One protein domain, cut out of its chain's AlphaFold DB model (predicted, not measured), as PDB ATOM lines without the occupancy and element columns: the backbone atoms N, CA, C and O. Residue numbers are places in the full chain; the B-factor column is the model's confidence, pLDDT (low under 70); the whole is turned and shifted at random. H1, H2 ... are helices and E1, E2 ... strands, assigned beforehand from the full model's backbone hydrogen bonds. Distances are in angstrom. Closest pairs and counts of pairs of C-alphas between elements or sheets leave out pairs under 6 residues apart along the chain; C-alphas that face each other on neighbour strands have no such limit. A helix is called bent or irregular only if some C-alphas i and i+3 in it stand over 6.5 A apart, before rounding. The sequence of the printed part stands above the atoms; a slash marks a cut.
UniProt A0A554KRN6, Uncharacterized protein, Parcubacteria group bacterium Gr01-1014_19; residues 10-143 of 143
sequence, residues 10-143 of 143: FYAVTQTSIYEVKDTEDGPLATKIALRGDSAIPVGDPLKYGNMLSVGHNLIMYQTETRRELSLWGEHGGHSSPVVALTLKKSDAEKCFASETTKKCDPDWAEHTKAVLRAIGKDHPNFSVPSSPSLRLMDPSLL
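What this domain is: This is residues 10 to 143 of the 143 residues of an uncharacterized protein of Parcubacteria group bacterium Gr01-1014_19 (UniProt A0A554KRN6). Two antiparallel sheets make a loose sandwich, only partly face to face with their strands crossed: the larger, strongly twisted one of E3, E2, E1 and E7 and a small one of E4, E5 and E6. H1 covers one face of the larger sheet, H2 is at its E7 edge on the opposite face, and long loops run round the outside. The printed part has 134 residues, with seven named strands followed by two named helices, mixed in class; under half of the residues are in named elements. The sheet orders are E3 - E2 - E1 - E7 and E4 - E5 - E6. The whole is compact and rounded, with a radius of gyration of the C-alphas of 13.6 A and spans of 40 by 35 by 26 A.

How they stand to each other: Start at E1, residues 10 to 14, E2, residues 17 to 24, and E3, residues 27 to 35, a meander, each strand the antiparallel neighbour of the one before. Look for N 12 and O 19 at 2.9 A, and N 22 and O 29 at 2.8 A. E4, residues 52 to 55, E5, residues 59 to 62, and E6, residues 76 to 79, form a second meander; N 54 and O 60 are 2.8 A apart, N 77 and O 61 2.9 A. E7, residues 83 to 87, is antiparallel to E1, with N 13 and O 85 at 2.8 A. The two sheets' facing parts are 10.3 A centre to centre, their strands at 51 degrees; the closest C-alphas of E3 and E4 are those of Pro 28 and Met 52, 6.0 A. H1, residues 90 to 98, is on the larger sheet over E1, at a height over the sheet of 7.9 A, along the strands; the closest C-alphas of E1 and H1 are those of Val 13 and Ala 93, 6.0 A apart. H2, residues 107 to 120, is on the opposite face, only just over E7, on which 3 of its C-alphas fall; the C-alphas of Leu 86 and Thr 113 come closest, 4.5 A. Every O i to N i+4 pair is within hydrogen-bond range in H1, 8 of 10 in H2.

Where its parts are: Find C-alpha 10 at (202.448, 162.995, 110.262), where E1 begins. E2 is 21.3 A long and E3 23.7 A. H2 runs 19.7 A to C-alpha 120 at (197.585, 160.788, 118.266); it is irregular, with C-alphas 108 and 111 7.8 A apart.

The domain as a whole: The C-alphas of Thr 66 and Glu 100 are farthest apart, 40.3 A. The printed part has no cut. The links E3 to E4 and E5 to E6 are long, and residues 121 to 143 hold no named element. Residues 65 to 77 have pLDDT under 70.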
ATOM      1  N   PHE A  10     201.069 163.239 109.843       98.62
ATOM      2  CA  PHE A  10     202.448 162.995 110.262       98.62
ATOM      3  C   PHE A  10     203.184 162.183 109.186       98.62
ATOM      4  O   PHE A  10     202.621 161.844 108.144       98.62
ATOM      5  N   TYR A  11     204.455 161.884 109.424       98.69
ATOM      6  CA  TYR A  11     205.270 161.046 108.555       98.69
ATOM      7  C   TYR A  11     205.862 159.898 109.358       98.69
ATOM      8  O   TYR A  11     206.301 160.087 110.493       98.69
ATOM      9  N   ALA A  12     205.880 158.714 108.759       98.25
ATOM     10  CA  ALA A  12     206.511 157.538 109.331       98.25
ATOM     11  C   ALA A  12     207.719 157.158 108.487       98.25
ATOM     12  O   ALA A  12     207.594 156.869 107.295       98.25
ATOM     13  N   VAL A  13     208.886 157.141 109.117       97.50
ATOM     14  CA  VAL A  13     210.102 156.593 108.535       97.50
ATOM     15  C   VAL A  13     210.189 155.143 108.966       97.50
ATOM     16  O   VAL A  13     210.145 154.822 110.150       97.50
ATOM     17  N   THR A  14     210.289 154.263 107.990       96.00
ATOM     18  CA  THR A  14     210.486 152.827 108.172       96.00
ATOM     19  C   THR A  14     211.872 152.460 107.672       96.00
ATOM     20  O   THR A  14     212.527 153.271 107.015       96.00
ATOM     21  N   GLN A  15     212.318 151.234 107.933       93.94
ATOM     22  CA  GLN A  15     213.644 150.778 107.499       93.94
ATOM     23  C   GLN A  15     213.897 150.974 105.997       93.94
ATOM     24  O   GLN A  15     215.033 151.183 105.581       93.94
ATOM     25  N   THR A  16     212.843 150.921 105.181       94.44
ATOM     26  CA  THR A  16     212.960 150.972 103.719       94.44
ATOM     27  C   THR A  16     212.148 152.079 103.069       94.44
ATOM     28  O   THR A  16     212.284 152.297 101.874       94.44
ATOM     29  N   SER A  17     211.270 152.788 103.773       96.56
ATOM     30  CA  SER A  17     210.361 153.749 103.133       96.56
ATOM     31  C   SER A  17     210.000 154.916 104.037       96.56
ATOM     32  O   SER A  17     210.020 154.789 105.260       96.56
ATOM     33  N   ILE A  18     209.568 156.016 103.428       97.81
ATOM     34  CA  ILE A  18     208.827 157.070 104.123       97.81
ATOM     35  C   ILE A  18     207.362 156.965 103.714       97.81
ATOM     36  O   ILE A  18     207.058 156.875 102.522       97.81
ATOM     37  N   TYR A  19     206.464 157.029 104.691       98.56
ATOM     38  CA  TYR A  19     205.031 157.178 104.474       98.56
ATOM     39  C   TYR A  19     204.564 158.556 104.937       98.56
ATOM     40  O   TYR A  19     204.891 158.995 106.038       98.56
ATOM     41  N   GLU A  20     203.775 159.224 104.105       98.69
ATOM     42  CA  GLU A  20     202.932 160.341 104.515       98.69
ATOM     43  C   GLU A  20     201.614 159.776 105.044       98.69
ATOM     44  O   GLU A  20     200.882 159.112 104.308       98.69
ATOM     45  N   VAL A  21     201.319 160.038 106.317       98.50
ATOM     46  CA  VAL A  21     200.105 159.556 106.974       98.50
ATOM     47  C   VAL A  21     199.151 160.719 107.202       98.50
ATOM     48  O   VAL A  21     199.541 161.748 107.757       98.50
ATOM     49  N   LYS A  22     197.900 160.562 106.765       97.94
ATOM     50  CA  LYS A  22     196.835 161.563 106.866       97.94
ATOM     51  C   LYS A  22     195.587 160.978 107.509       97.94
ATOM     52  O   LYS A  22     195.232 159.833 107.255       97.94
ATOM     53  N   ASP A  23     194.929 161.808 108.305       96.31
ATOM     54  CA  ASP A  23     193.564 161.605 108.777       96.31
ATOM     55  C   ASP A  23     192.615 162.276 107.777       96.31
ATOM     56  O   ASP A  23     192.604 163.506 107.671       96.31
ATOM     57  N   THR A  24     191.875 161.482 107.004       94.56
ATOM     58  CA  THR A  24     190.932 161.976 105.988       94.56
ATOM     59  C   THR A  24     189.490 161.690 106.403       94.56
ATOM     60  O   THR A  24     189.253 160.945 107.353       94.56
ATOM     61  N   GLU A  25     188.523 162.291 105.709       89.25
ATOM     62  CA  GLU A  25     187.097 162.025 105.956       89.25
ATOM     63  C   GLU A  25     186.739 160.552 105.698       89.25
ATOM     64  O   GLU A  25     185.948 159.980 106.444       89.25
ATOM     65  N   ASP A  26     187.405 159.918 104.730       89.62
ATOM     66  CA  ASP A  26     187.206 158.513 104.350       89.62
ATOM     67  C   ASP A  26     188.018 157.520 105.206       89.62
ATOM     68  O   ASP A  26     187.995 156.312 104.962       89.62
ATOM     69  N   GLY A  27     188.759 158.012 106.206       91.62
ATOM     70  CA  GLY A  27     189.609 157.205 107.082       91.62
ATOM     71  C   GLY A  27     191.105 157.525 106.969       91.62
ATOM     72  O   GLY A  27     191.507 158.546 106.396       91.62
ATOM     73  N   PRO A  28     191.973 156.689 107.559       95.62
ATOM     74  CA  PRO A  28     193.407 156.921 107.542       95.62
ATOM     75  C   PRO A  28     194.010 156.560 106.183       95.62
ATOM     76  O   PRO A  28     193.719 155.513 105.608       95.62
ATOM     77  N   LEU A  29     194.930 157.396 105.707       96.75
ATOM     78  CA  LEU A  29     195.670 157.158 104.472       96.75
ATOM     79  C   LEU A  29     197.173 157.209 104.746       96.75
ATOM     80  O   LEU A  29     197.691 158.252 105.136       96.75
ATOM     81  N   ALA A  30     197.881 156.106 104.505       97.56
ATOM     82  CA  ALA A  30     199.337 156.020 104.625       97.56
ATOM     83  C   ALA A  30     199.966 155.813 103.241       97.56
ATOM     84  O   ALA A  30     200.087 154.683 102.776       97.56
ATOM     85  N   THR A  31     200.353 156.906 102.578       98.19
ATOM     86  CA  THR A  31     200.910 156.896 101.212       98.19
ATOM     87  C   THR A  31     202.421 156.792 101.243       98.19
ATOM     88  O   THR A  31     203.077 157.585 101.918       98.19
ATOM     89  N   LYS A  32     203.002 155.855 100.494       98.31
ATOM     90  CA  LYS A  32     204.457 155.769 100.368       98.31
ATOM     91  C   LYS A  32     204.983 156.932  99.533       98.31
ATOM     92  O   LYS A  32     204.575 157.100  98.392       98.31
ATOM     93  N   ILE A  33     205.923 157.704 100.072       98.38
ATOM     94  CA  ILE A  33     206.499 158.878  99.391       98.38
ATOM     95  C   ILE A  33     207.998 158.748  99.095       98.38
ATOM     96  O   ILE A  33     208.535 159.549  98.337       98.38
ATOM     97  N   ALA A  34     208.675 157.755  99.673       97.38
ATOM     98  CA  ALA A  34     210.061 157.413  99.357       97.38
ATOM     99  C   ALA A  34     210.321 155.927  99.634       97.38
ATOM    100  O   ALA A  34     209.661 155.336 100.492       97.38
ATOM    101  N   LEU A  35     211.288 155.338  98.926       96.38
ATOM    102  CA  LEU A  35     211.659 153.924  99.014       96.38
ATOM    103  C   LEU A  35     213.177 153.750  98.849       96.38
ATOM    104  O   LEU A  35     213.808 154.447  98.060       96.38
ATOM    105  N   ARG A  36     213.740 152.795  99.590       92.56
ATOM    106  CA  ARG A  36     215.079 152.224  99.440       92.56
ATOM    107  C   ARG A  36     214.947 150.745  99.116       92.56
ATOM    108  O   ARG A  36     214.264 150.027  99.846       92.56
ATOM    109  N   GLY A  37     215.648 150.306  98.075       89.38
ATOM    110  CA  GLY A  37     215.554 148.935  97.583       89.38
ATOM    111  C   GLY A  37     214.174 148.637  97.002       89.38
ATOM    112  O   GLY A  37     213.514 149.526  96.463       89.38
ATOM    113  N   ASP A  38     213.744 147.388  97.141       89.12
ATOM    114  CA  ASP A  38     212.528 146.886  96.510       89.12
ATOM    115  C   ASP A  38     211.339 146.839  97.473       89.12
ATOM    116  O   ASP A  38     211.469 146.632  98.684       89.12
ATOM    117  N   SER A  39     210.134 147.011  96.932       89.44
ATOM    118  CA  SER A  39     208.900 146.818  97.683       89.44
ATOM    119  C   SER A  39     207.740 146.465  96.765       89.44
ATOM    120  O   SER A  39     207.592 147.048  95.696       89.44
ATOM    121  N   ALA A  40     206.863 145.575  97.235       87.00
ATOM    122  CA  ALA A  40     205.606 145.255  96.560       87.00
ATOM    123  C   ALA A  40     204.639 146.454  96.473       87.00
ATOM    124  O   ALA A  40     203.732 146.454  95.649       87.00
ATOM    125  N   ILE A  41     204.822 147.469  97.326       89.38
ATOM    126  CA  ILE A  41     204.025 148.699  97.312       89.38
ATOM    127  C   ILE A  41     204.874 149.800  96.659       89.38
ATOM    128  O   ILE A  41     205.914 150.153  97.231       89.38
ATOM    129  N   PRO A  42     204.481 150.353  95.502       93.75
ATOM    130  CA  PRO A  42     205.252 151.396  94.837       93.75
ATOM    131  C   PRO A  42     205.166 152.738  95.580       93.75
ATOM    132  O   PRO A  42     204.304 152.962  96.431       93.75
ATOM    133  N   VAL A  43     206.089 153.650  95.268       97.38
ATOM    134  CA  VAL A  43     205.975 155.055  95.687       97.38
ATOM    135  C   VAL A  43     204.755 155.671  94.999       97.38
ATOM    136  O   VAL A  43     204.557 155.474  93.806       97.38
ATOM    137  N   GLY A  44     203.950 156.416  95.754       97.56
ATOM    138  CA  GLY A  44     202.666 156.969  95.321       97.56
ATOM    139  C   GLY A  44     201.461 156.139  95.765       97.56
ATOM    140  O   GLY A  44     200.374 156.696  95.896       97.56
ATOM    141  N   ASP A  45     201.650 154.854  96.085       96.50
ATOM    142  CA  ASP A  45     200.558 153.982  96.521       96.50
ATOM    143  C   ASP A  45     200.366 154.004  98.051       96.50
ATOM    144  O   ASP A  45     201.341 154.089  98.814       96.50
ATOM    145  N   PRO A  46     199.112 153.892  98.529       95.69
ATOM    146  CA  PRO A  46     198.817 153.760  99.945       95.69
ATOM    147  C   PRO A  46     198.899 152.314 100.444       95.69
ATOM    148  O   PRO A  46     198.742 151.359  99.680       95.69
ATOM    149  N   LEU A  47     199.065 152.151 101.761       93.31
ATOM    150  CA  LEU A  47     198.673 150.910 102.435       93.31
ATOM    151  C   LEU A  47     197.159 150.697 102.247       93.31
ATOM    152  O   LEU A  47     196.380 151.639 102.392       93.31
ATOM    153  N   LYS A  48     196.746 149.472 101.903       88.62
ATOM    154  CA  LYS A  48     195.357 149.125 101.536       88.62
ATOM    155  C   LYS A  48     194.696 148.225 102.587       88.62
ATOM    156  O   LYS A  48     195.381 147.681 103.451       88.62
ATOM    157  N   TYR A  49     193.381 148.032 102.448       84.31
ATOM    158  CA  TYR A  49     192.562 147.052 103.181       84.31
ATOM    159  C   TYR A  49     192.410 147.319 104.690       84.31
ATOM    160  O   TYR A  49     192.827 146.530 105.530       84.31
ATOM    161  N   GLY A  50     191.793 148.444 105.046       85.81
ATOM    162  CA  GLY A  50     191.395 148.738 106.421       85.81
ATOM    163  C   GLY A  50     190.754 150.115 106.533       85.81
ATOM    164  O   GLY A  50     190.957 150.961 105.666       85.81
ATOM    165  N   ASN A  51     189.995 150.335 107.604       89.56
ATOM    166  CA  ASN A  51     189.407 151.633 107.948       89.56
ATOM    167  C   ASN A  51     190.083 152.276 109.171       89.56
ATOM    168  O   ASN A  51     189.726 153.383 109.558       89.56
ATOM    169  N   MET A  52     191.072 151.603 109.769       91.75
ATOM    170  CA  MET A  52     191.873 152.133 110.863       91.75
ATOM    171  C   MET A  52     193.357 151.804 110.685       91.75
ATOM    172  O   MET A  52     193.714 150.786 110.089       91.75
ATOM    173  N   LEU A  53     194.227 152.672 111.209       93.94
ATOM    174  CA  LEU A  53     195.675 152.502 111.138       93.94
ATOM    175  C   LEU A  53     196.272 152.352 112.538       93.94
ATOM    176  O   LEU A  53     196.202 153.256 113.372       93.94
ATOM    177  N   SER A  54     196.924 151.217 112.772       93.88
ATOM    178  CA  SER A  54     197.766 151.008 113.944       93.88
ATOM    179  C   SER A  54     199.139 151.629 113.709       93.88
ATOM    180  O   SER A  54     199.805 151.320 112.718       93.88
ATOM    181  N   VAL A  55     199.556 152.506 114.622       95.19
ATOM    182  CA  VAL A  55     200.841 153.210 114.598       95.19
ATOM    183  C   VAL A  55     201.730 152.619 115.686       95.19
ATOM    184  O   VAL A  55     201.759 153.085 116.825       95.19
ATOM    185  N   GLY A  56     202.420 151.535 115.338       93.44
ATOM    186  CA  GLY A  56     203.244 150.762 116.258       93.44
ATOM    187  C   GLY A  56     204.615 150.432 115.679       93.44
ATOM    188  O   GLY A  56     205.201 151.214 114.933       93.44
ATOM    189  N   HIS A  57     205.122 149.245 116.011       91.88
ATOM    190  CA  HIS A  57     206.328 148.661 115.424       91.88
ATOM    191  C   HIS A  57     206.306 148.664 113.897       91.88
ATOM    192  O   HIS A  57     207.355 148.808 113.282       91.88
ATOM    193  N   ASN A  58     205.124 148.518 113.311       93.88
ATOM    194  CA  ASN A  58     204.835 148.670 111.899       93.88
ATOM    195  C   ASN A  58     203.623 149.603 111.786       93.88
ATOM    196  O   ASN A  58     202.840 149.735 112.732       93.88
ATOM    197  N   LEU A  59     203.442 150.210 110.620       94.88
ATOM    198  CA  LEU A  59     202.138 150.717 110.219       94.88
ATOM    199  C   LEU A  59     201.294 149.526 109.778       94.88
ATOM    200  O   LEU A  59     201.758 148.755 108.942       94.88
ATOM    201  N   ILE A  60     200.097 149.356 110.338       92.94
ATOM    202  CA  ILE A  60     199.211 148.233 110.001       92.94
ATOM    203  C   ILE A  60     197.803 148.767 109.778       92.94
ATOM    204  O   ILE A  60     197.192 149.296 110.709       92.94
ATOM    205  N   MET A  61     197.291 148.616 108.558       92.44
ATOM    206  CA  MET A  61     195.877 148.837 108.265       92.44
ATOM    207  C   MET A  61     195.060 147.649 108.770       92.44
ATOM    208  O   MET A  61     195.482 146.499 108.642       92.44
ATOM    209  N   TYR A  62     193.895 147.919 109.346       88.69
ATOM    210  CA  TYR A  62     192.964 146.879 109.772       88.69
ATOM    211  C   TYR A  62     191.527 147.373 109.741       88.69
ATOM    212  O   TYR A  62     191.261 148.579 109.738       88.69
ATOM    213  N   GLN A  63     190.602 146.419 109.696       86.12
ATOM    214  CA  GLN A  63     189.177 146.692 109.724       86.12
ATOM    215  C   GLN A  63     188.652 146.602 111.157       86.12
ATOM    216  O   GLN A  63     188.882 145.623 111.866       86.12
ATOM    217  N   THR A  64     187.950 147.640 111.594       76.25
ATOM    218  CA  THR A  64     187.222 147.663 112.862       76.25
ATOM    219  C   THR A  64     185.759 147.984 112.609       76.25
ATOM    220  O   THR A  64     185.431 149.023 112.039       76.25
ATOM    221  N   GLU A  65     184.879 147.109 113.091       68.31
ATOM    222  CA  GLU A  65     183.437 147.369 113.168       68.31
ATOM    223  C   GLU A  65     183.023 147.830 114.574       68.31
ATOM    224  O   GLU A  65     182.142 148.669 114.722       68.31
ATOM    225  N   THR A  66     183.678 147.310 115.624       59.12
ATOM    226  CA  THR A  66     183.292 147.552 117.031       59.12
ATOM    227  C   THR A  66     184.458 147.717 118.014       59.12
ATOM    228  O   THR A  66     184.243 148.208 119.123       59.12
ATOM    229  N   ARG A  67     185.695 147.328 117.661       59.91
ATOM    230  CA  ARG A  67     186.856 147.347 118.572       59.91
ATOM    231  C   ARG A  67     188.047 148.088 117.973       59.91
ATOM    232  O   ARG A  67     188.619 147.665 116.979       59.91
ATOM    233  N   ARG A  68     188.478 149.139 118.676       63.66
ATOM    234  CA  ARG A  68     189.580 150.038 118.291       63.66
ATOM    235  C   ARG A  68     190.989 149.483 118.507       63.66
ATOM    236  O   ARG A  68     191.960 150.198 118.297       63.66
ATOM    237  N   GLU A  69     191.121 148.258 118.993       63.78
ATOM    238  CA  GLU A  69     192.431 147.645 119.171       63.78
ATOM    239  C   GLU A  69     192.626 146.550 118.135       63.78
ATOM    240  O   GLU A  69     191.764 145.690 117.943       63.78
ATOM    241  N   LEU A  70     193.796 146.584 117.494       63.34
ATOM    242  CA  LEU A  70     194.247 145.527 116.608       63.34
ATOM    243  C   LEU A  70     194.290 144.216 117.401       63.34
ATOM    244  O   LEU A  70     195.155 144.021 118.256       63.34
ATOM    245  N   SER A  71     193.354 143.313 117.122       57.84
ATOM    246  CA  SER A  71     193.416 141.962 117.670       57.84
ATOM    247  C   SER A  71     194.393 141.117 116.851       57.84
ATOM    248  O   SER A  71     194.480 141.269 115.633       57.84
ATOM    249  N   LEU A  72     195.096 140.192 117.510       53.88
ATOM    250  CA  LEU A  72     195.979 139.200 116.867       53.88
ATOM    251  C   LEU A  72     195.240 138.247 115.901       53.88
ATOM    252  O   LEU A  72     195.881 137.428 115.253       53.88
ATOM    253  N   TRP A  73     193.908 138.332 115.839       47.84
ATOM    254  CA  TRP A  73     193.019 137.425 115.114       47.84
ATOM    255  C   TRP A  73     192.194 138.134 114.024       47.84
ATOM    256  O   TRP A  73     191.287 137.528 113.463       47.84
ATOM    257  N   GLY A  74     192.453 139.422 113.767       50.78
ATOM    258  CA  GLY A  74     191.704 140.224 112.796       50.78
ATOM    259  C   GLY A  74     192.234 140.102 111.369       50.78
ATOM    260  O   GLY A  74     193.389 139.745 111.149       50.78
ATOM    261  N   GLU A  75     191.395 140.448 110.391       53.59
ATOM    262  CA  GLU A  75     191.811 140.611 108.997       53.59
ATOM    263  C   GLU A  75     192.833 141.754 108.904       53.59
ATOM    264  O   GLU A  75     192.514 142.938 109.056       53.59
ATOM    265  N   HIS A  76     194.102 141.387 108.733       64.44
ATOM    266  CA  HIS A  76     195.194 142.336 108.583       64.44
ATOM    267  C   HIS A  76     195.242 142.841 107.142       64.44
ATOM    268  O   HIS A  76     195.348 142.055 106.200       64.44
ATOM    269  N   GLY A  77     195.206 144.161 106.980       64.56
ATOM    270  CA  GLY A  77     195.461 144.810 105.706       64.56
ATOM    271  C   GLY A  77     196.948 144.929 105.388       64.56
ATOM    272  O   GLY A  77     197.810 144.214 105.906       64.56
ATOM    273  N   GLY A  78     197.267 145.892 104.527       79.25
ATOM    274  CA  GLY A  78     198.642 146.251 104.211       79.25
ATOM    275  C   GLY A  78     199.406 146.714 105.452       79.25
ATOM    276  O   GLY A  78     198.886 147.460 106.285       79.25
ATOM    277  N   HIS A  79     200.669 146.303 105.543       86.94
ATOM    278  CA  HIS A  79     201.577 146.726 106.600       86.94
ATOM    279  C   HIS A  79     202.909 147.218 106.036       86.94
ATOM    280  O   HIS A  79     203.329 146.836 104.943       86.94
ATOM    281  N   SER A  80     203.578 148.089 106.785       91.06
ATOM    282  CA  SER A  80     204.915 148.567 106.443       91.06
ATOM    283  C   SER A  80     206.013 147.647 106.982       91.06
ATOM    284  O   SER A  80     205.774 146.804 107.845       91.06
ATOM    285  N   SER A  81     207.256 147.881 106.556       92.25
ATOM    286  CA  SER A  81     208.444 147.450 107.301       92.25
ATOM    287  C   SER A  81     208.515 148.147 108.676       92.25
ATOM    288  O   SER A  81     207.753 149.097 108.917       92.25
ATOM    289  N   PRO A  82     209.382 147.687 109.600       94.12
ATOM    290  CA  PRO A  82     209.482 148.269 110.930       94.12
ATOM    291  C   PRO A  82     209.708 149.783 110.916       94.12
ATOM    292  O   PRO A  82     210.526 150.298 110.148       94.12
ATOM    293  N   VAL A  83     208.985 150.488 111.783       96.62
ATOM    294  CA  VAL A  83     209.094 151.932 111.984       96.62
ATOM    295  C   VAL A  83     210.409 152.246 112.700       96.62
ATOM    296  O   VAL A  83     210.726 151.704 113.762       96.62
ATOM    297  N   VAL A  84     211.175 153.141 112.089       96.50
ATOM    298  CA  VAL A  84     212.406 153.736 112.615       96.50
ATOM    299  C   VAL A  84     212.053 154.972 113.436       96.50
ATOM    300  O   VAL A  84     212.479 155.076 114.580       96.50
ATOM    301  N   ALA A  85     211.231 155.875 112.895       96.94
ATOM    302  CA  ALA A  85     210.841 157.116 113.560       96.94
ATOM    303  C   ALA A  85     209.486 157.637 113.066       96.94
ATOM    304  O   ALA A  85     209.069 157.351 111.941       96.94
ATOM    305  N   LEU A  86     208.833 158.466 113.881       98.00
ATOM    306  CA  LEU A  86     207.687 159.278 113.467       98.00
ATOM    307  C   LEU A  86     208.036 160.762 113.581       98.00
ATOM    308  O   LEU A  86     208.692 161.174 114.534       98.00
ATOM    309  N   THR A  87     207.576 161.580 112.635       98.00
ATOM    310  CA  THR A  87     207.817 163.028 112.652       98.00
ATOM    311  C   THR A  87     206.576 163.815 112.235       98.00
ATOM    312  O   THR A  87     205.734 163.346 111.470       98.00
ATOM    313  N   LEU A  88     206.463 165.058 112.708       97.88
ATOM    314  CA  LEU A  88     205.399 165.976 112.281       97.88
ATOM    315  C   LEU A  88     205.721 166.672 110.945       97.88
ATOM    316  O   LEU A  88     204.819 167.150 110.258       97.88
ATOM    317  N   LYS A  89     207.003 166.745 110.563       98.25
ATOM    318  CA  LYS A  89     207.478 167.476 109.381       98.25
ATOM    319  C   LYS A  89     208.139 166.547 108.372       98.25
ATOM    320  O   LYS A  89     208.954 165.699 108.729       98.25
ATOM    321  N   LYS A  90     207.870 166.810 107.090       98.38
ATOM    322  CA  LYS A  90     208.448 166.058 105.970       98.38
ATOM    323  C   LYS A  90     209.972 166.125 105.966       98.38
ATOM    324  O   LYS A  90     210.620 165.096 105.856       98.38
ATOM    325  N   SER A  91     210.527 167.321 106.160       98.12
ATOM    326  CA  SER A  91     211.975 167.556 106.176       98.12
ATOM    327  C   SER A  91     212.695 166.718 107.230       98.12
ATOM    328  O   SER A  91     213.822 166.290 107.019       98.12
ATOM    329  N   ASP A  92     212.051 166.486 108.372       97.75
ATOM    330  CA  ASP A  92     212.626 165.702 109.462       97.75
ATOM    331  C   ASP A  92     212.561 164.208 109.134       97.75
ATOM    332  O   ASP A  92     213.526 163.487 109.367       97.75
ATOM    333  N   ALA A  93     211.478 163.760 108.489       97.50
ATOM    334  CA  ALA A  93     211.395 162.403 107.956       97.50
ATOM    335  C   ALA A  93     212.439 162.155 106.858       97.50
ATOM    336  O   ALA A  93     213.076 161.111 106.852       97.50
ATOM    337  N   GLU A  94     212.654 163.114 105.957       97.19
ATOM    338  CA  GLU A  94     213.667 163.034 104.899       97.19
ATOM    339  C   GLU A  94     215.090 163.008 105.478       97.19
ATOM    340  O   GLU A  94     215.908 162.212 105.025       97.19
ATOM    341  N   LYS A  95     215.380 163.805 106.520       96.62
ATOM    342  CA  LYS A  95     216.661 163.760 107.253       96.62
ATOM    343  C   LYS A  95     216.883 162.422 107.954       96.62
ATOM    344  O   LYS A  95     217.955 161.839 107.826       96.62
ATOM    345  N   CYS A  96     215.875 161.944 108.685       95.62
ATOM    346  CA  CYS A  96     215.910 160.646 109.353       95.62
ATOM    347  C   CYS A  96     216.136 159.533 108.338       95.62
ATOM    348  O   CYS A  96     217.048 158.730 108.499       95.62
ATOM    349  N   PHE A  97     215.361 159.542 107.253       95.50
ATOM    350  CA  PHE A  97     215.521 158.580 106.186       95.50
ATOM    351  C   PHE A  97     216.931 158.662 105.631       95.50
ATOM    352  O   PHE A  97     217.579 157.642 105.633       95.50
ATOM    353  N   ALA A  98     217.460 159.831 105.263       93.94
ATOM    354  CA  ALA A  98     218.810 159.973 104.709       93.94
ATOM    355  C   ALA A  98     219.925 159.424 105.616       93.94
ATOM    356  O   ALA A  98     220.899 158.890 105.088       93.94
ATOM    357  N   SER A  99     219.776 159.479 106.943       86.56
ATOM    358  CA  SER A  99     220.683 158.763 107.842       86.56
ATOM    359  C   SER A  99     220.533 157.258 107.599       86.56
ATOM    360  O   SER A  99     219.429 156.726 107.631       86.56
ATOM    361  N   GLU A 100     221.612 156.540 107.301       73.62
ATOM    362  CA  GLU A 100     221.584 155.099 106.973       73.62
ATOM    363  C   GLU A 100     221.164 154.199 108.155       73.62
ATOM    364  O   GLU A 100     221.378 152.986 108.152       73.62
ATOM    365  N   THR A 101     220.559 154.780 109.192       72.62
ATOM    366  CA  THR A 101     220.035 154.046 110.326       72.62
ATOM    367  C   THR A 101     218.883 153.142 109.903       72.62
ATOM    368  O   THR A 101     217.911 153.536 109.256       72.62
ATOM    369  N   THR A 102     219.001 151.885 110.302       71.62
ATOM    370  CA  THR A 102     217.965 150.859 110.159       71.62
ATOM    371  C   THR A 102     217.423 150.433 111.520       71.62
ATOM    372  O   THR A 102     216.635 149.485 111.614       71.62
ATOM    373  N   LYS A 103     217.839 151.124 112.594       85.62
ATOM    374  CA  LYS A 103     217.436 150.800 113.958       85.62
ATOM    375  C   LYS A 103     215.957 151.102 114.120       85.62
ATOM    376  O   LYS A 103     215.503 152.234 113.997       85.62
ATOM    377  N   LYS A 104     215.199 150.052 114.403       82.94
ATOM    378  CA  LYS A 104     213.803 150.166 114.804       82.94
ATOM    379  C   LYS A 104     213.703 151.060 116.041       82.94
ATOM    380  O   LYS A 104     214.443 150.829 116.994       82.94
ATOM    381  N   CYS A 105     212.767 152.009 116.023       86.12
ATOM    382  CA  CYS A 105     212.625 153.034 117.059       86.12
ATOM    383  C   CYS A 105     213.974 153.693 117.404       86.12
ATOM    384  O   CYS A 105     214.509 153.510 118.500       86.12
ATOM    385  N   ASP A 106     214.538 154.425 116.447       87.44
ATOM    386  CA  ASP A 106     215.846 155.051 116.602       87.44
ATOM    387  C   ASP A 106     215.852 156.036 117.795       87.44
ATOM    388  O   ASP A 106     215.041 156.973 117.814       87.44
ATOM    389  N   PRO A 107     216.743 155.850 118.793       89.75
ATOM    390  CA  PRO A 107     216.835 156.726 119.958       89.75
ATOM    391  C   PRO A 107     217.057 158.204 119.621       89.75
ATOM    392  O   PRO A 107     216.521 159.062 120.325       89.75
ATOM    393  N   ASP A 108     217.768 158.513 118.534       92.25
ATOM    394  CA  ASP A 108     218.046 159.897 118.124       92.25
ATOM    395  C   ASP A 108     216.762 160.629 117.692       92.25
ATOM    396  O   ASP A 108     216.664 161.857 117.741       92.25
ATOM    397  N   TRP A 109     215.728 159.864 117.328       94.12
ATOM    398  CA  TRP A 109     214.418 160.351 116.903       94.12
ATOM    399  C   TRP A 109     213.312 160.100 117.936       94.12
ATOM    400  O   TRP A 109     212.128 160.306 117.642       94.12
ATOM    401  N   ALA A 110     213.669 159.693 119.158       93.38
ATOM    402  CA  ALA A 110     212.708 159.342 120.200       93.38
ATOM    403  C   ALA A 110     211.756 160.501 120.535       93.38
ATOM    404  O   ALA A 110     210.549 160.294 120.608       93.38
ATOM    405  N   GLU A 111     212.256 161.732 120.676       95.12
ATOM    406  CA  GLU A 111     211.408 162.886 121.019       95.12
ATOM    407  C   GLU A 111     210.424 163.256 119.901       95.12
ATOM    408  O   GLU A 111     209.265 163.574 120.174       95.12
ATOM    409  N   HIS A 112     210.836 163.130 118.636       96.62
ATOM    410  CA  HIS A 112     209.934 163.309 117.493       96.62
ATOM    411  C   HIS A 112     208.835 162.245 117.500       96.62
ATOM    412  O   HIS A 112     207.652 162.555 117.338       96.62
ATOM    413  N   THR A 113     209.228 161.000 117.773       96.31
ATOM    414  CA  THR A 113     208.310 159.866 117.835       96.31
ATOM    415  C   THR A 113     207.296 160.034 118.965       96.31
ATOM    416  O   THR A 113     206.092 159.933 118.729       96.31
ATOM    417  N   LYS A 114     207.752 160.390 120.173       95.44
ATOM    418  CA  LYS A 114     206.885 160.695 121.321       95.44
ATOM    419  C   LYS A 114     205.909 161.823 121.010       95.44
ATOM    420  O   LYS A 114     204.735 161.709 121.351       95.44
ATOM    421  N   ALA A 115     206.365 162.893 120.357       95.62
ATOM    422  CA  ALA A 115     205.504 164.018 120.000       95.62
ATOM    423  C   ALA A 115     204.341 163.581 119.095       95.62
ATOM    424  O   ALA A 115     203.200 163.970 119.344       95.62
ATOM    425  N   VAL A 116     204.603 162.730 118.097       96.94
ATOM    426  CA  VAL A 116     203.551 162.173 117.234       96.94
ATOM    427  C   VAL A 116     202.621 161.250 118.023       96.94
ATOM    428  O   VAL A 116     201.411 161.437 117.973       96.94
ATOM    429  N   LEU A 117     203.154 160.293 118.792       95.25
ATOM    430  CA  LEU A 117     202.337 159.335 119.551       95.25
ATOM    431  C   LEU A 117     201.436 160.025 120.590       95.25
ATOM    432  O   LEU A 117     200.266 159.668 120.722       95.25
ATOM    433  N   ARG A 118     201.942 161.058 121.275       93.88
ATOM    434  CA  ARG A 118     201.149 161.909 122.181       93.88
ATOM    435  C   ARG A 118     200.055 162.675 121.443       93.88
ATOM    436  O   ARG A 118     198.950 162.788 121.961       93.88
ATOM    437  N   ALA A 119     200.365 163.203 120.258       94.12
ATOM    438  CA  ALA A 119     199.410 163.956 119.449       94.12
ATOM    439  C   ALA A 119     198.316 163.068 118.834       94.12
ATOM    440  O   ALA A 119     197.198 163.538 118.639       94.12
ATOM    441  N   ILE A 120     198.613 161.792 118.561       94.19
ATOM    442  CA  ILE A 120     197.585 160.788 118.266       94.19
ATOM    443  C   ILE A 120     196.726 160.589 119.524       94.19
ATOM    444  O   ILE A 120     195.516 160.792 119.498       94.19
ATOM    445  N   GLY A 121     197.345 160.259 120.658       90.50
ATOM    446  CA  GLY A 121     196.615 159.991 121.894       90.50
ATOM    447  C   GLY A 121     195.808 158.687 121.836       90.50
ATOM    448  O   GLY A 121     196.010 157.842 120.966       90.50
ATOM    449  N   LYS A 122     194.909 158.491 122.807       87.44
ATOM    450  CA  LYS A 122     194.158 157.228 122.964       87.44
ATOM    451  C   LYS A 122     192.875 157.164 122.134       87.44
ATOM    452  O   LYS A 122     192.432 156.077 121.784       87.44
ATOM    453  N   ASP A 123     192.307 158.322 121.804       88.25
ATOM    454  CA  ASP A 123     190.949 158.420 121.265       88.25
ATOM    455  C   ASP A 123     190.896 158.886 119.802       88.25
ATOM    456  O   ASP A 123     189.807 159.156 119.288       88.25
ATOM    457  N   HIS A 124     192.032 158.941 119.096       91.81
ATOM    458  CA  HIS A 124     192.098 159.432 117.714       91.81
ATOM    459  C   HIS A 124     191.209 158.628 116.755       91.81
ATOM    460  O   HIS A 124     191.442 157.429 116.605       91.81
ATOM    461  N   PRO A 125     190.232 159.241 116.061       91.00
ATOM    462  CA  PRO A 125     189.171 158.523 115.341       91.00
ATOM    463  C   PRO A 125     189.695 157.431 114.400       91.00
ATOM    464  O   PRO A 125     189.177 156.321 114.418       91.00
ATOM    465  N   ASN A 126     190.776 157.724 113.677       93.19
ATOM    466  CA  ASN A 126     191.303 156.860 112.620       93.19
ATOM    467  C   ASN A 126     192.680 156.236 112.913       93.19
ATOM    468  O   ASN A 126     193.202 155.483 112.090       93.19
ATOM    469  N   PHE A 127     193.283 156.531 114.068       93.88
ATOM    470  CA  PHE A 127     194.621 156.047 114.422       93.88
ATOM    471  C   PHE A 127     194.586 155.389 115.798       93.88
ATOM    472  O   PHE A 127     193.971 155.910 116.723       93.88
ATOM    473  N   SER A 128     195.297 154.279 115.963       92.81
ATOM    474  CA  SER A 128     195.490 153.650 117.271       92.81
ATOM    475  C   SER A 128     196.968 153.505 117.585       92.81
ATOM    476  O   SER A 128     197.729 153.015 116.750       92.81
ATOM    477  N   VAL A 129     197.361 153.846 118.810       92.56
ATOM    478  CA  VAL A 129     198.671 153.482 119.359       92.56
ATOM    479  C   VAL A 129     198.494 152.185 120.155       92.56
ATOM    480  O   VAL A 129     197.825 152.209 121.189       92.56
ATOM    481  N   PRO A 130     199.032 151.041 119.694       89.56
ATOM    482  CA  PRO A 130     198.810 149.767 120.365       89.56
ATOM    483  C   PRO A 130     199.510 149.728 121.730       89.56
ATOM    484  O   PRO A 130     200.643 150.184 121.879       89.56
ATOM    485  N   SER A 131     198.842 149.137 122.722       86.56
ATOM    486  CA  SER A 131     199.347 148.974 124.093       86.56
ATOM    487  C   SER A 131     200.202 147.711 124.268       86.56
ATOM    488  O   SER A 131     201.101 147.668 125.115       86.56
ATOM    489  N   SER A 132     199.957 146.681 123.449       85.56
ATOM    490  CA  SER A 132     200.619 145.378 123.548       85.56
ATOM    491  C   SER A 132     202.126 145.462 123.253       85.56
ATOM    492  O   SER A 132     202.509 146.028 122.226       85.56
ATOM    493  N   PRO A 133     203.001 144.839 124.069       85.50
ATOM    494  CA  PRO A 133     204.455 144.866 123.870       85.50
ATOM    495  C   PRO A 133     204.943 144.386 122.499       85.50
ATOM    496  O   PRO A 133     205.945 144.882 121.993       85.50
ATOM    497  N   SER A 134     204.232 143.443 121.877       84.25
ATOM    498  CA  SER A 134     204.564 142.915 120.549       84.25
ATOM    499  C   SER A 134     204.306 143.910 119.412       84.25
ATOM    500  O   SER A 134     204.910 143.783 118.346       84.25
ATOM    501  N   LEU A 135     203.452 144.913 119.632       86.19
ATOM    502  CA  LEU A 135     202.985 145.849 118.605       86.19
ATOM    503  C   LEU A 135     203.375 147.303 118.883       86.19
ATOM    504  O   LEU A 135     203.490 148.078 117.938       86.19
ATOM    505  N   ARG A 136     203.560 147.698 120.144       89.12
ATOM    506  CA  ARG A 136     203.843 149.087 120.544       89.12
ATOM    507  C   ARG A 136     205.205 149.552 120.053       89.12
ATOM    508  O   ARG A 136     206.179 148.839 120.218       89.12
ATOM    509  N   LEU A 137     205.296 150.764 119.507       89.44
ATOM    510  CA  LEU A 137     206.574 151.312 119.035       89.44
ATOM    511  C   LEU A 137     207.541 151.644 120.182       89.44
ATOM    512  O   LEU A 137     208.746 151.468 120.044       89.44
ATOM    513  N   MET A 138     206.998 152.125 121.301       87.69
ATOM    514  CA  MET A 138     207.738 152.560 122.486       87.69
ATOM    515  C   MET A 138     207.030 152.090 123.757       87.69
ATOM    516  O   MET A 138     205.838 151.771 123.737       87.69
ATOM    517  N   ASP A 139     207.762 152.058 124.873       81.88
ATOM    518  CA  ASP A 139     207.153 151.817 126.178       81.88
ATOM    519  C   ASP A 139     206.208 152.983 126.555       81.88
ATOM    520  O   ASP A 139     206.628 154.139 126.469       81.88
ATOM    521  N   PRO A 140     204.957 152.722 126.983       76.06
ATOM    522  CA  PRO A 140     204.007 153.758 127.377       76.06
ATOM    523  C   PRO A 140     204.479 154.632 128.538       76.06
ATOM    524  O   PRO A 140     204.041 155.767 128.632       76.06
ATOM    525  N   SER A 141     205.371 154.143 129.405       77.06
ATOM    526  CA  SER A 141     205.974 154.959 130.472       77.06
ATOM    527  C   SER A 141     206.874 156.086 129.945       77.06
ATOM    528  O   SER A 141     207.227 156.995 130.692       77.06
ATOM    529  N   LEU A 142     207.239 156.040 128.660       72.12
ATOM    530  CA  LEU A 142     208.040 157.054 127.977       72.12
ATOM    531  C   LEU A 142     207.181 158.068 127.198       72.12
ATOM    532  O   LEU A 142     207.747 158.994 126.605       72.12
ATOM    533  N   LEU A 143     205.853 157.882 127.174       74.38
ATOM    534  CA  LEU A 143     204.854 158.740 126.528       74.38
ATOM    535  C   LEU A 143     204.166 159.613 127.574       74.38
ATOM    536  O   LEU A 143     204.139 160.838 127.339       74.38
TER     537      LEU A 143